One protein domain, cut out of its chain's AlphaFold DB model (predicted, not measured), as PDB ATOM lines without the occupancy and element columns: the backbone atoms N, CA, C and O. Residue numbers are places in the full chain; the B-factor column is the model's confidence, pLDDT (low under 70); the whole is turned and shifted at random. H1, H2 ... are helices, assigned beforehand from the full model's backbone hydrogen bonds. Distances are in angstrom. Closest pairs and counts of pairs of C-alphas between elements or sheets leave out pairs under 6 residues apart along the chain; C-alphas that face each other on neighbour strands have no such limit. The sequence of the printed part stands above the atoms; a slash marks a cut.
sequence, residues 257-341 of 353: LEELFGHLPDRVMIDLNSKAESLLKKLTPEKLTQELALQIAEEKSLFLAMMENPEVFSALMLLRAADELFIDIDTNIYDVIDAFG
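Overview. This is residues 257 to 341 of the 353 residues of an uncharacterized protein of methanotrophic bacterial endosymbiont of Bathymodiolus sp (UniProt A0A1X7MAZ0). One long helix, H5, runs through the middle of a compact body, with shorter helices set round it: H2 crosses its later half nearly at a right angle, and H6 folds back along its earlier half. The hairpin of H3 and H4 sits to one side near the beginning of H5, and the very short H1 packs on H6 on the other side. The printed part has 85 residues with six named helices, H1 to H6 in order along the chain, and no named strand; the class is all helix. It is compact, with a radius of gyration of the C-alphas of 12.1 A, and rounded, spanning 34 by 27 by 21 A.

Along the chain. H5, the longest helix, holds residues 310 to 325 and is 22.8 A long from C-alpha 310 at (12.476, -1.633, -74.609) to C-alpha 325 at (13.443, 19.821, -82.208). H2, residues 266 to 280, is 20.8 A long. H4, residues 299 to 308, measures 14.6 A, and H3, residues 285 to 292, measures 10.4 A. H6, residues 333 to 339, is 10.0 A long and ends with C-alpha 339 at (18.441, -2.184, -87.117). H1, residues 257 to 261, is 5.8 A long and begins with C-alpha 257 at (21.418, 2.129, -81.042).

Arrangement. H5 is the hub, touching H2, H4 and H6. H2 and H5 touch about perpendicular, at 77 degrees; their closest C-alphas, those of Ala 276 and Ala 321, are 5.2 A apart. With residues 312 to 319 alone, H5 touches H6, the closest C-alphas being those of Ala 315 and Val 336 at 6.8 A. H5 and H6 form a helical hairpin, opposite ways at a shallow tilt of 34 degrees, only just short of steep. H4 and H5 touch only at the corner by their link, and only just, with 3 pairs of C-alphas within 8 A; H5 does so with residues 312 to 313 alone, and the closest C-alphas are those of Met 306 and Phe 313, 5.0 A apart. H3 and H4 form a second helical hairpin, opposite ways at a steep tilt of 40 degrees, with the C-alphas of Thr 289 and Phe 303 closest at 6.1 A. H1 touches H6, the closest C-alphas being those of Leu 260 and Val 336 at 7.2 A. H1 and H3 are each close to H5 but not clearly touching it. H2 and H4 are apart, as are H1 and H3. The helix packing is mostly crossed, but only just. In all six helices every O i to N i+4 pair is within hydrogen-bond range.

Size, cuts and confidence. The two C-alphas farthest apart, those of Arg 267 and Lys 300, are 33.9 A apart. The printed part has no cut. None of the links is long: those from H1 to H2, H2 to H3 and H4 to H5 are tight, and those from H3 to H4 and H5 to H6 are short. The mean pLDDT of the printed part is 76.7, and 23 residues are under 70, among them residues 266 to 268, 293 to 300 and 308 to 311.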
ATOM      1  N   LEU A 257      21.464   0.722 -81.449       68.44
ATOM      2  CA  LEU A 257      21.418   2.129 -81.042       68.44
ATOM      3  C   LEU A 257      22.704   2.870 -81.410       68.44
ATOM      4  O   LEU A 257      22.634   4.028 -81.822       68.44
ATOM      5  N   GLU A 258      23.856   2.210 -81.305       69.88
ATOM      6  CA  GLU A 258      25.134   2.765 -81.759       69.88
ATOM      7  C   GLU A 258      25.166   2.892 -83.292       69.88
ATOM      8  O   GLU A 258      25.643   3.901 -83.810       69.88
ATOM      9  N   GLU A 259      24.583   1.936 -84.028       78.25
ATOM     10  CA  GLU A 259      24.413   2.029 -85.486       78.25
ATOM     11  C   GLU A 259      23.538   3.229 -85.882       78.25
ATOM     12  O   GLU A 259      23.858   3.952 -86.827       78.25
ATOM     13  N   LEU A 260      22.449   3.461 -85.145       76.88
ATOM     14  CA  LEU A 260      21.478   4.511 -85.448       76.88
ATOM     15  C   LEU A 260      21.914   5.905 -84.989       76.88
ATOM     16  O   LEU A 260      21.499   6.892 -85.586       76.88
ATOM     17  N   PHE A 261      22.679   6.025 -83.903       80.62
ATOM     18  CA  PHE A 261      22.906   7.322 -83.256       80.62
ATOM     19  C   PHE A 261      24.370   7.607 -82.898       80.62
ATOM     20  O   PHE A 261      24.677   8.740 -82.520       80.62
ATOM     21  N   GLY A 262      25.284   6.644 -83.047       68.38
ATOM     22  CA  GLY A 262      26.697   6.784 -82.669       68.38
ATOM     23  C   GLY A 262      27.464   7.835 -83.483       68.38
ATOM     24  O   GLY A 262      28.478   8.374 -83.037       68.38
ATOM     25  N   HIS A 263      26.966   8.208 -84.667       76.62
ATOM     26  CA  HIS A 263      27.535   9.297 -85.472       76.62
ATOM     27  C   HIS A 263      27.152  10.698 -84.981       76.62
ATOM     28  O   HIS A 263      27.728  11.687 -85.451       76.62
ATOM     29  N   LEU A 264      26.174  10.820 -84.079       68.12
ATOM     30  CA  LEU A 264      25.661  12.113 -83.648       68.12
ATOM     31  C   LEU A 264      26.619  12.792 -82.656       68.12
ATOM     32  O   LEU A 264      27.091  12.167 -81.710       68.12
ATOM     33  N   PRO A 265      26.878  14.107 -82.795       72.75
ATOM     34  CA  PRO A 265      27.656  14.839 -81.803       72.75
ATOM     35  C   PRO A 265      26.983  14.809 -80.424       72.75
ATOM     36  O   PRO A 265      25.776  15.037 -80.332       72.75
ATOM     37  N   ASP A 266      27.766  14.699 -79.345       56.88
ATOM     38  CA  ASP A 266      27.265  14.635 -77.958       56.88
ATOM     39  C   ASP A 266      26.220  15.706 -77.630       56.88
ATOM     40  O   ASP A 266      25.235  15.464 -76.941       56.88
ATOM     41  N   ARG A 267      26.410  16.922 -78.150       61.66
ATOM     42  CA  ARG A 267      25.482  18.035 -77.932       61.66
ATOM     43  C   ARG A 267      24.103  17.785 -78.547       61.66
ATOM     44  O   ARG A 267      23.108  18.152 -77.935       61.66
ATOM     45  N   VAL A 268      24.055  17.174 -79.731       69.00
ATOM     46  CA  VAL A 268      22.803  16.780 -80.387       69.00
ATOM     47  C   VAL A 268      22.136  15.678 -79.571       69.00
ATOM     48  O   VAL A 268      20.965  15.808 -79.232       69.00
ATOM     49  N   MET A 269      22.899  14.670 -79.140       73.94
ATOM     50  CA  MET A 269      22.385  13.602 -78.278       73.94
ATOM     51  C   MET A 269      21.836  14.117 -76.941       73.94
ATOM     52  O   MET A 269      20.793  13.655 -76.479       73.94
ATOM     53  N   ILE A 270      22.472  15.118 -76.332       64.00
ATOM     54  CA  ILE A 270      21.981  15.770 -75.107       64.00
ATOM     55  C   ILE A 270      20.631  16.466 -75.346       64.00
ATOM     56  O   ILE A 270      19.716  16.330 -74.529       64.00
ATOM     57  N   ASP A 271      20.492  17.197 -76.454       66.25
ATOM     58  CA  ASP A 271      19.259  17.920 -76.783       66.25
ATOM     59  C   ASP A 271      18.103  16.938 -77.075       66.25
ATOM     60  O   ASP A 271      16.999  17.109 -76.543       66.25
ATOM     61  N   LEU A 272      18.371  15.865 -77.832       75.56
ATOM     62  CA  LEU A 272      17.410  14.793 -78.118       75.56
ATOM     63  C   LEU A 272      16.935  14.097 -76.838       75.56
ATOM     64  O   LEU A 272      15.731  13.970 -76.616       75.56
ATOM     65  N   ASN A 273      17.858  13.726 -75.948       70.00
ATOM     66  CA  ASN A 273      17.524  13.071 -74.682       70.00
ATOM     67  C   ASN A 273      16.680  13.969 -73.767       70.00
ATOM     68  O   ASN A 273      15.640  13.546 -73.258       70.00
ATOM     69  N   SER A 274      17.053  15.246 -73.619       69.12
ATOM     70  CA  SER A 274      16.275  16.206 -72.822       69.12
ATOM     71  C   SER A 274      14.842  16.355 -73.346       69.12
ATOM     72  O   SER A 274      13.871  16.463 -72.581       69.12
ATOM     73  N   LYS A 275      14.687  16.330 -74.670       85.38
ATOM     74  CA  LYS A 275      13.379  16.398 -75.301       85.38
ATOM     75  C   LYS A 275      12.591  15.099 -75.133       85.38
ATOM     76  O   LYS A 275      11.414  15.190 -74.771       85.38
ATOM     77  N   ALA A 276      13.213  13.936 -75.306       79.81
ATOM     78  CA  ALA A 276      12.597  12.627 -75.084       79.81
ATOM     79  C   ALA A 276      12.052  12.496 -73.649       79.81
ATOM     80  O   ALA A 276      10.892  12.131 -73.463       79.81
ATOM     81  N   GLU A 277      12.796  12.936 -72.631       68.88
ATOM     82  CA  GLU A 277      12.319  12.974 -71.237       68.88
ATOM     83  C   GLU A 277      11.083  13.866 -71.046       68.88
ATOM     84  O   GLU A 277      10.164  13.553 -70.279       68.88
ATOM     85  N   SER A 278      11.034  15.005 -71.744       79.19
ATOM     86  CA  SER A 278       9.867  15.892 -71.711       79.19
ATOM     87  C   SER A 278       8.631  15.242 -72.346       79.19
ATOM     88  O   SER A 278       7.501  15.521 -71.926       79.19
ATOM     89  N   LEU A 279       8.859  14.365 -73.326       81.00
ATOM     90  CA  LEU A 279       7.836  13.626 -74.050       81.00
ATOM     91  C   LEU A 279       7.332  12.430 -73.245       81.00
ATOM     92  O   LEU A 279       6.119  12.258 -73.169       81.00
ATOM     93  N   LEU A 280       8.200  11.702 -72.535       77.38
ATOM     94  CA  LEU A 280       7.821  10.581 -71.656       77.38
ATOM     95  C   LEU A 280       6.801  10.971 -70.576       77.38
ATOM     96  O   LEU A 280       5.984  10.162 -70.149       77.38
ATOM     97  N   LYS A 281       6.775  12.244 -70.164       79.62
ATOM     98  CA  LYS A 281       5.769  12.767 -69.219       79.62
ATOM     99  C   LYS A 281       4.353  12.850 -69.808       79.62
ATOM    100  O   LYS A 281       3.408  13.145 -69.077       79.62
ATOM    101  N   LYS A 282       4.201  12.685 -71.123       80.19
ATOM    102  CA  LYS A 282       2.959  12.943 -71.876       80.19
ATOM    103  C   LYS A 282       2.583  11.812 -72.837       80.19
ATOM    104  O   LYS A 282       1.389  11.601 -73.080       80.19
ATOM    105  N   LEU A 283       3.581  11.113 -73.370       78.75
ATOM    106  CA  LEU A 283       3.466  10.031 -74.338       78.75
ATOM    107  C   LEU A 283       3.635   8.680 -73.651       78.75
ATOM    108  O   LEU A 283       4.596   8.456 -72.922       78.75
ATOM    109  N   THR A 284       2.676   7.793 -73.901       77.94
ATOM    110  CA  THR A 284       2.768   6.374 -73.547       77.94
ATOM    111  C   THR A 284       3.163   5.578 -74.795       77.94
ATOM    112  O   THR A 284       2.958   6.085 -75.904       77.94
ATOM    113  N   PRO A 285       3.674   4.343 -74.659       72.31
ATOM    114  CA  PRO A 285       3.968   3.474 -75.802       72.31
ATOM    115  C   PRO A 285       2.783   3.323 -76.771       72.31
ATOM    116  O   PRO A 285       2.960   3.372 -77.986       72.31
ATOM    117  N   GLU A 286       1.550   3.243 -76.263       77.00
ATOM    118  CA  GLU A 286       0.329   3.161 -77.083       77.00
ATOM    119  C   GLU A 286       0.084   4.442 -77.889       77.00
ATOM    120  O   GLU A 286      -0.353   4.391 -79.035       77.00
ATOM    121  N   LYS A 287       0.350   5.611 -77.298       80.44
ATOM    122  CA  LYS A 287       0.203   6.892 -78.003       80.44
ATOM    123  C   LYS A 287       1.308   7.094 -79.029       80.44
ATOM    124  O   LYS A 287       1.029   7.566 -80.123       80.44
ATOM    125  N   LEU A 288       2.537   6.711 -78.686       81.56
ATOM    126  CA  LEU A 288       3.676   6.790 -79.592       81.56
ATOM    127  C   LEU A 288       3.444   5.907 -80.826       81.56
ATOM    128  O   LEU A 288       3.617   6.366 -81.947       81.56
ATOM    129  N   THR A 289       2.960   4.676 -80.638       76.75
ATOM    130  CA  THR A 289       2.592   3.800 -81.763       76.75
ATOM    131  C   THR A 289       1.464   4.352 -82.607       76.75
ATOM    132  O   THR A 289       1.587   4.323 -83.822       76.75
ATOM    133  N   GLN A 290       0.408   4.908 -82.011       77.00
ATOM    134  CA  GLN A 290      -0.678   5.541 -82.771       77.00
ATOM    135  C   GLN A 290      -0.194   6.725 -83.621       77.00
ATOM    136  O   GLN A 290      -0.657   6.914 -84.745       77.00
ATOM    137  N   GLU A 291       0.738   7.525 -83.098       76.44
ATOM    138  CA  GLU A 291       1.308   8.672 -83.810       76.44
ATOM    139  C   GLU A 291       2.253   8.239 -84.941       76.44
ATOM    140  O   GLU A 291       2.225   8.820 -86.028       76.44
ATOM    141  N   LEU A 292       3.041   7.184 -84.717       72.06
ATOM    142  CA  LEU A 292       3.996   6.644 -85.688       72.06
ATOM    143  C   LEU A 292       3.355   5.678 -86.705       72.06
ATOM    144  O   LEU A 292       3.872   5.507 -87.808       72.06
ATOM    145  N   ALA A 293       2.185   5.107 -86.403       64.44
ATOM    146  CA  ALA A 293       1.415   4.226 -87.288       64.44
ATOM    147  C   ALA A 293       0.918   4.917 -88.565       64.44
ATOM    148  O   ALA A 293       0.600   4.255 -89.548       64.44
ATOM    149  N   LEU A 294       0.890   6.251 -88.602       62.47
ATOM    150  CA  LEU A 294       0.629   6.989 -89.840       62.47
ATOM    151  C   LEU A 294       1.747   6.804 -90.883       62.47
ATOM    152  O   LEU A 294       1.528   7.097 -92.058       62.47
ATOM    153  N   GLN A 295       2.922   6.321 -90.464       61.41
ATOM    154  CA  GLN A 295       4.103   6.126 -91.303       61.41
ATOM    155  C   GLN A 295       4.400   4.644 -91.609       61.41
ATOM    156  O   GLN A 295       5.188   4.384 -92.515       61.41
ATOM    157  N   ILE A 296       3.762   3.677 -90.926       62.38
ATOM    158  CA  ILE A 296       4.014   2.227 -91.080       62.38
ATOM    159  C   ILE A 296       2.693   1.447 -91.186       62.38
ATOM    160  O   ILE A 296       1.740   1.713 -90.464       62.38
ATOM    161  N   ALA A 297       2.634   0.430 -92.052       55.34
ATOM    162  CA  ALA A 297       1.417  -0.340 -92.334       55.34
ATOM    163  C   ALA A 297       0.954  -1.313 -91.219       55.34
ATOM    164  O   ALA A 297      -0.135  -1.878 -91.333       55.34
ATOM    165  N   GLU A 298       1.732  -1.519 -90.147       64.31
ATOM    166  CA  GLU A 298       1.463  -2.535 -89.113       64.31
ATOM    167  C   GLU A 298       1.638  -2.008 -87.671       64.31
ATOM    168  O   GLU A 298       2.544  -2.381 -86.936       64.31
ATOM    169  N   GLU A 299       0.710  -1.167 -87.213       59.22
ATOM    170  CA  GLU A 299       0.685  -0.586 -85.852       59.22
ATOM    171  C   GLU A 299       0.822  -1.621 -84.711       59.22
ATOM    172  O   GLU A 299       1.468  -1.369 -83.693       59.22
ATOM    173  N   LYS A 300       0.226  -2.810 -84.876       60.09
ATOM    174  CA  LYS A 300       0.226  -3.853 -83.838       60.09
ATOM    175  C   LYS A 300       1.577  -4.546 -83.664       60.09
ATOM    176  O   LYS A 300       1.849  -4.997 -82.555       60.09
ATOM    177  N   SER A 301       2.390  -4.660 -84.715       70.12
ATOM    178  CA  SER A 301       3.699  -5.318 -84.622       70.12
ATOM    179  C   SER A 301       4.721  -4.410 -83.944       70.12
ATOM    180  O   SER A 301       5.454  -4.881 -83.082       70.12
ATOM    181  N   LEU A 302       4.682  -3.099 -84.211       76.19
ATOM    182  CA  LEU A 302       5.551  -2.123 -83.546       76.19
ATOM    183  C   LEU A 302       5.246  -1.985 -82.048       76.19
ATOM    184  O   LEU A 302       6.160  -1.905 -81.232       76.19
ATOM    185  N   PHE A 303       3.963  -2.003 -81.666       77.94
ATOM    186  CA  PHE A 303       3.582  -1.986 -80.251       77.94
ATOM    187  C   PHE A 303       4.106  -3.202 -79.491       77.94
ATOM    188  O   PHE A 303       4.675  -3.052 -78.413       77.94
ATOM    189  N   LEU A 304       3.948  -4.397 -80.064       73.12
ATOM    190  CA  LEU A 304       4.487  -5.618 -79.470       73.12
ATOM    191  C   LEU A 304       6.019  -5.577 -79.411       73.12
ATOM    192  O   LEU A 304       6.573  -5.890 -78.365       73.12
ATOM    193  N   ALA A 305       6.683  -5.084 -80.459       73.81
ATOM    194  CA  ALA A 305       8.136  -4.940 -80.487       73.81
ATOM    195  C   ALA A 305       8.672  -4.017 -79.380       73.81
ATOM    196  O   ALA A 305       9.660  -4.355 -78.748       73.81
ATOM    197  N   MET A 306       8.003  -2.899 -79.081       74.00
ATOM    198  CA  MET A 306       8.388  -2.020 -77.962       74.00
ATOM    199  C   MET A 306       8.173  -2.660 -76.585       74.00
ATOM    200  O   MET A 306       8.875  -2.331 -75.631       74.00
ATOM    201  N   MET A 307       7.173  -3.537 -76.462       72.19
ATOM    202  CA  MET A 307       6.908  -4.271 -75.223       72.19
ATOM    203  C   MET A 307       7.885  -5.438 -75.028       72.19
ATOM    204  O   MET A 307       8.179  -5.794 -73.888       72.19
ATOM    205  N   GLU A 308       8.359  -6.041 -76.120       66.62
ATOM    206  CA  GLU A 308       9.312  -7.156 -76.128       66.62
ATOM    207  C   GLU A 308      10.765  -6.682 -76.026       66.62
ATOM    208  O   GLU A 308      11.556  -7.300 -75.316       66.62
ATOM    209  N   ASN A 309      11.101  -5.574 -76.689       69.81
ATOM    210  CA  ASN A 309      12.399  -4.925 -76.614       69.81
ATOM    211  C   ASN A 309      12.233  -3.427 -76.272       69.81
ATOM    212  O   ASN A 309      11.875  -2.623 -77.140       69.81
ATOM    213  N   PRO A 310      12.539  -3.028 -75.025       66.88
ATOM    214  CA  PRO A 310      12.476  -1.633 -74.609       66.88
ATOM    215  C   PRO A 310      13.378  -0.698 -75.435       66.88
ATOM    216  O   PRO A 310      13.081   0.493 -75.527       66.88
ATOM    217  N   GLU A 311      14.455  -1.190 -76.058       68.12
ATOM    218  CA  GLU A 311      15.379  -0.372 -76.866       68.12
ATOM    219  C   GLU A 311      14.706   0.174 -78.126       68.12
ATOM    220  O   GLU A 311      14.967   1.307 -78.533       68.12
ATOM    221  N   VAL A 312      13.743  -0.571 -78.680       79.00
ATOM    222  CA  VAL A 312      12.900  -0.109 -79.789       79.00
ATOM    223  C   VAL A 312      12.106   1.122 -79.355       79.00
ATOM    224  O   VAL A 312      12.022   2.102 -80.089       79.00
ATOM    225  N   PHE A 313      11.557   1.122 -78.137       81.06
ATOM    226  CA  PHE A 313      10.850   2.290 -77.611       81.06
ATOM    227  C   PHE A 313      11.793   3.489 -77.444       81.06
ATOM    228  O   PHE A 313      11.438   4.605 -77.824       81.06
ATOM    229  N   SER A 314      13.007   3.262 -76.940       77.94
ATOM    230  CA  SER A 314      14.030   4.301 -76.783       77.94
ATOM    231  C   SER A 314      14.437   4.930 -78.119       77.94
ATOM    232  O   SER A 314      14.420   6.156 -78.242       77.94
ATOM    233  N   ALA A 315      14.711   4.116 -79.142       83.38
ATOM    234  CA  ALA A 315      15.049   4.594 -80.483       83.38
ATOM    235  C   ALA A 315      13.925   5.455 -81.083       83.38
ATOM    236  O   ALA A 315      14.163   6.552 -81.593       83.38
ATOM    237  N   LEU A 316      12.673   5.007 -80.955       88.12
ATOM    238  CA  LEU A 316      11.507   5.743 -81.453       88.12
ATOM    239  C   LEU A 316      11.257   7.047 -80.678       88.12
ATOM    240  O   LEU A 316      10.808   8.040 -81.257       88.12
ATOM    241  N   MET A 317      11.569   7.083 -79.381       86.88
ATOM    242  CA  MET A 317      11.500   8.303 -78.575       86.88
ATOM    243  C   MET A 317      12.567   9.329 -78.979       86.88
ATOM    244  O   MET A 317      12.274  10.528 -78.978       86.88
ATOM    245  N   LEU A 318      13.767   8.882 -79.361       86.25
ATOM    246  CA  LEU A 318      14.828   9.747 -79.885       86.25
ATOM    247  C   LEU A 318      14.484  10.304 -81.269       86.25
ATOM    248  O   LEU A 318      14.617  11.510 -81.481       86.25
ATOM    249  N   LEU A 319      13.937   9.475 -82.163       90.19
ATOM    250  CA  LEU A 319      13.382   9.942 -83.437       90.19
ATOM    251  C   LEU A 319      12.311  11.019 -83.216       90.19
ATOM    252  O   LEU A 319      12.352  12.097 -83.808       90.19
ATOM    253  N   ARG A 320      11.373  10.771 -82.294       88.31
ATOM    254  CA  ARG A 320      10.306  11.730 -81.986       88.31
ATOM    255  C   ARG A 320      10.846  13.034 -81.394       88.31
ATOM    256  O   ARG A 320      10.310  14.112 -81.659       88.31
ATOM    257  N   ALA A 321      11.885  12.947 -80.572       88.31
ATOM    258  CA  ALA A 321      12.568  14.111 -80.034       88.31
ATOM    259  C   ALA A 321      13.249  14.937 -81.136       88.31
ATOM    260  O   ALA A 321      13.146  16.166 -81.104       88.31
ATOM    261  N   ALA A 322      13.877  14.280 -82.114       91.19
ATOM    262  CA  ALA A 322      14.497  14.927 -83.268       91.19
ATOM    263  C   ALA A 322      13.464  15.689 -84.105       91.19
ATOM    264  O   ALA A 322      13.652  16.880 -84.371       91.19
ATOM    265  N   ASP A 323      12.323  15.054 -84.389       89.38
ATOM    266  CA  ASP A 323      11.194  15.673 -85.090       89.38
ATOM    267  C   ASP A 323      10.680  16.931 -84.374       89.38
ATOM    268  O   ASP A 323      10.432  17.961 -85.003       89.38
ATOM    269  N   GLU A 324      10.515  16.885 -83.045       90.56
ATOM    270  CA  GLU A 324      10.028  18.048 -82.293       90.56
ATOM    271  C   GLU A 324      11.067  19.165 -82.127       90.56
ATOM    272  O   GLU A 324      10.691  20.314 -81.872       90.56
ATOM    273  N   LEU A 325      12.356  18.843 -82.234       90.00
ATOM    274  CA  LEU A 325      13.443  19.821 -82.208       90.00
ATOM    275  C   LEU A 325      13.823  20.329 -83.602       90.00
ATOM    276  O   LEU A 325      14.593  21.285 -83.692       90.00
ATOM    277  N   PHE A 326      13.262  19.743 -84.664       90.56
ATOM    278  CA  PHE A 326      13.642  19.996 -86.055       90.56
ATOM    279  C   PHE A 326      15.145  19.777 -86.296       90.56
ATOM    280  O   PHE A 326      15.784  20.549 -87.014       90.56
ATOM    281  N   ILE A 327      15.709  18.747 -85.657       89.81
ATOM    282  CA  ILE A 327      17.100  18.333 -85.846       89.81
ATOM    283  C   ILE A 327      17.105  17.189 -86.851       89.81
ATOM    284  O   ILE A 327      16.444  16.178 -86.636       89.81
ATOM    285  N   ASP A 328      17.866  17.352 -87.930       90.00
ATOM    286  CA  ASP A 328      18.151  16.255 -88.845       90.00
ATOM    287  C   ASP A 328      19.240  15.369 -88.235       90.00
ATOM    288  O   ASP A 328      20.330  15.852 -87.911       90.00
ATOM    289  N   ILE A 329      18.902  14.105 -88.010       87.44
ATOM    290  CA  ILE A 329      19.769  13.100 -87.387       87.44
ATOM    291  C   ILE A 329      20.151  11.989 -88.370       87.44
ATOM    292  O   ILE A 329      20.748  10.994 -87.963       87.44
ATOM    293  N   ASP A 330      19.797  12.145 -89.652       86.31
ATOM    294  CA  ASP A 330      20.050  11.165 -90.715       86.31
ATOM    295  C   ASP A 330      19.512   9.753 -90.395       86.31
ATOM    296  O   ASP A 330      20.014   8.758 -90.904       86.31
ATOM    297  N   THR A 331      18.483   9.663 -89.543       85.44
ATOM    298  CA  THR A 331      17.859   8.409 -89.094       85.44
ATOM    299  C   THR A 331      16.346   8.554 -89.134       85.44
ATOM    300  O   THR A 331      15.795   9.561 -88.685       85.44
ATOM    301  N   ASN A 332      15.656   7.551 -89.663       88.69
ATOM    302  CA  ASN A 332      14.204   7.507 -89.762       88.69
ATOM    303  C   ASN A 332      13.638   6.196 -89.191       88.69
ATOM    304  O   ASN A 332      14.354   5.303 -88.744       88.69
ATOM    305  N   ILE A 333      12.310   6.078 -89.190       86.19
ATOM    306  CA  ILE A 333      11.622   4.946 -88.566       86.19
ATOM    307  C   ILE A 333      11.904   3.590 -89.236       86.19
ATOM    308  O   ILE A 333      11.850   2.561 -88.567       86.19
ATOM    309  N   TYR A 334      12.219   3.570 -90.533       86.44
ATOM    310  CA  TYR A 334      12.595   2.348 -91.245       86.44
ATOM    311  C   TYR A 334      13.990   1.874 -90.849       86.44
ATOM    312  O   TYR A 334      14.178   0.672 -90.694       86.44
ATOM    313  N   ASP A 335      14.916   2.800 -90.592       86.00
ATOM    314  CA  ASP A 335      16.258   2.462 -90.111       86.00
ATOM    315  C   ASP A 335      16.168   1.785 -88.735       86.00
ATOM    316  O   ASP A 335      16.802   0.763 -88.504       86.00
ATOM    317  N   VAL A 336      15.277   2.267 -87.856       84.62
ATOM    318  CA  VAL A 336      14.978   1.606 -86.571       84.62
ATOM    319  C   VAL A 336      14.368   0.216 -86.781       84.62
ATOM    320  O   VAL A 336      14.753  -0.740 -86.117       84.62
ATOM    321  N   ILE A 337      13.422   0.063 -87.711       84.50
ATOM    322  CA  ILE A 337      12.834  -1.252 -88.014       84.50
ATOM    323  C   ILE A 337      13.903  -2.236 -88.503       84.50
ATOM    324  O   ILE A 337      13.883  -3.398 -88.096       84.50
ATOM    325  N   ASP A 338      14.814  -1.790 -89.363       83.00
ATOM    326  CA  ASP A 338      15.849  -2.637 -89.950       83.00
ATOM    327  C   ASP A 338      16.955  -2.975 -88.941       83.00
ATOM    328  O   ASP A 338      17.300  -4.153 -88.820       83.00
ATOM    329  N   ALA A 339      17.424  -1.998 -88.157       79.81
ATOM    330  CA  ALA A 339      18.441  -2.184 -87.117       79.81
ATOM    331  C   ALA A 339      17.973  -3.162 -86.023       79.81
ATOM    332  O   ALA A 339      18.732  -4.012 -85.563       79.81
ATOM    333  N   PHE A 340      16.684  -3.128 -85.666       78.75
ATOM    334  CA  PHE A 340      16.093  -4.063 -84.702       78.75
ATOM    335  C   PHE A 340      15.507  -5.338 -85.342       78.75
ATOM    336  O   PHE A 340      14.881  -6.146 -84.653       78.75
ATOM    337  N   GLY A 341      15.684  -5.547 -86.654       75.94
ATOM    338  CA  GLY A 341      15.234  -6.759 -87.349       75.94
ATOM    339  C   GLY A 341      13.715  -6.975 -87.341       75.94
ATOM    340  O   GLY A 341      13.247  -8.111 -87.442       75.94
TER     341      GLY A 341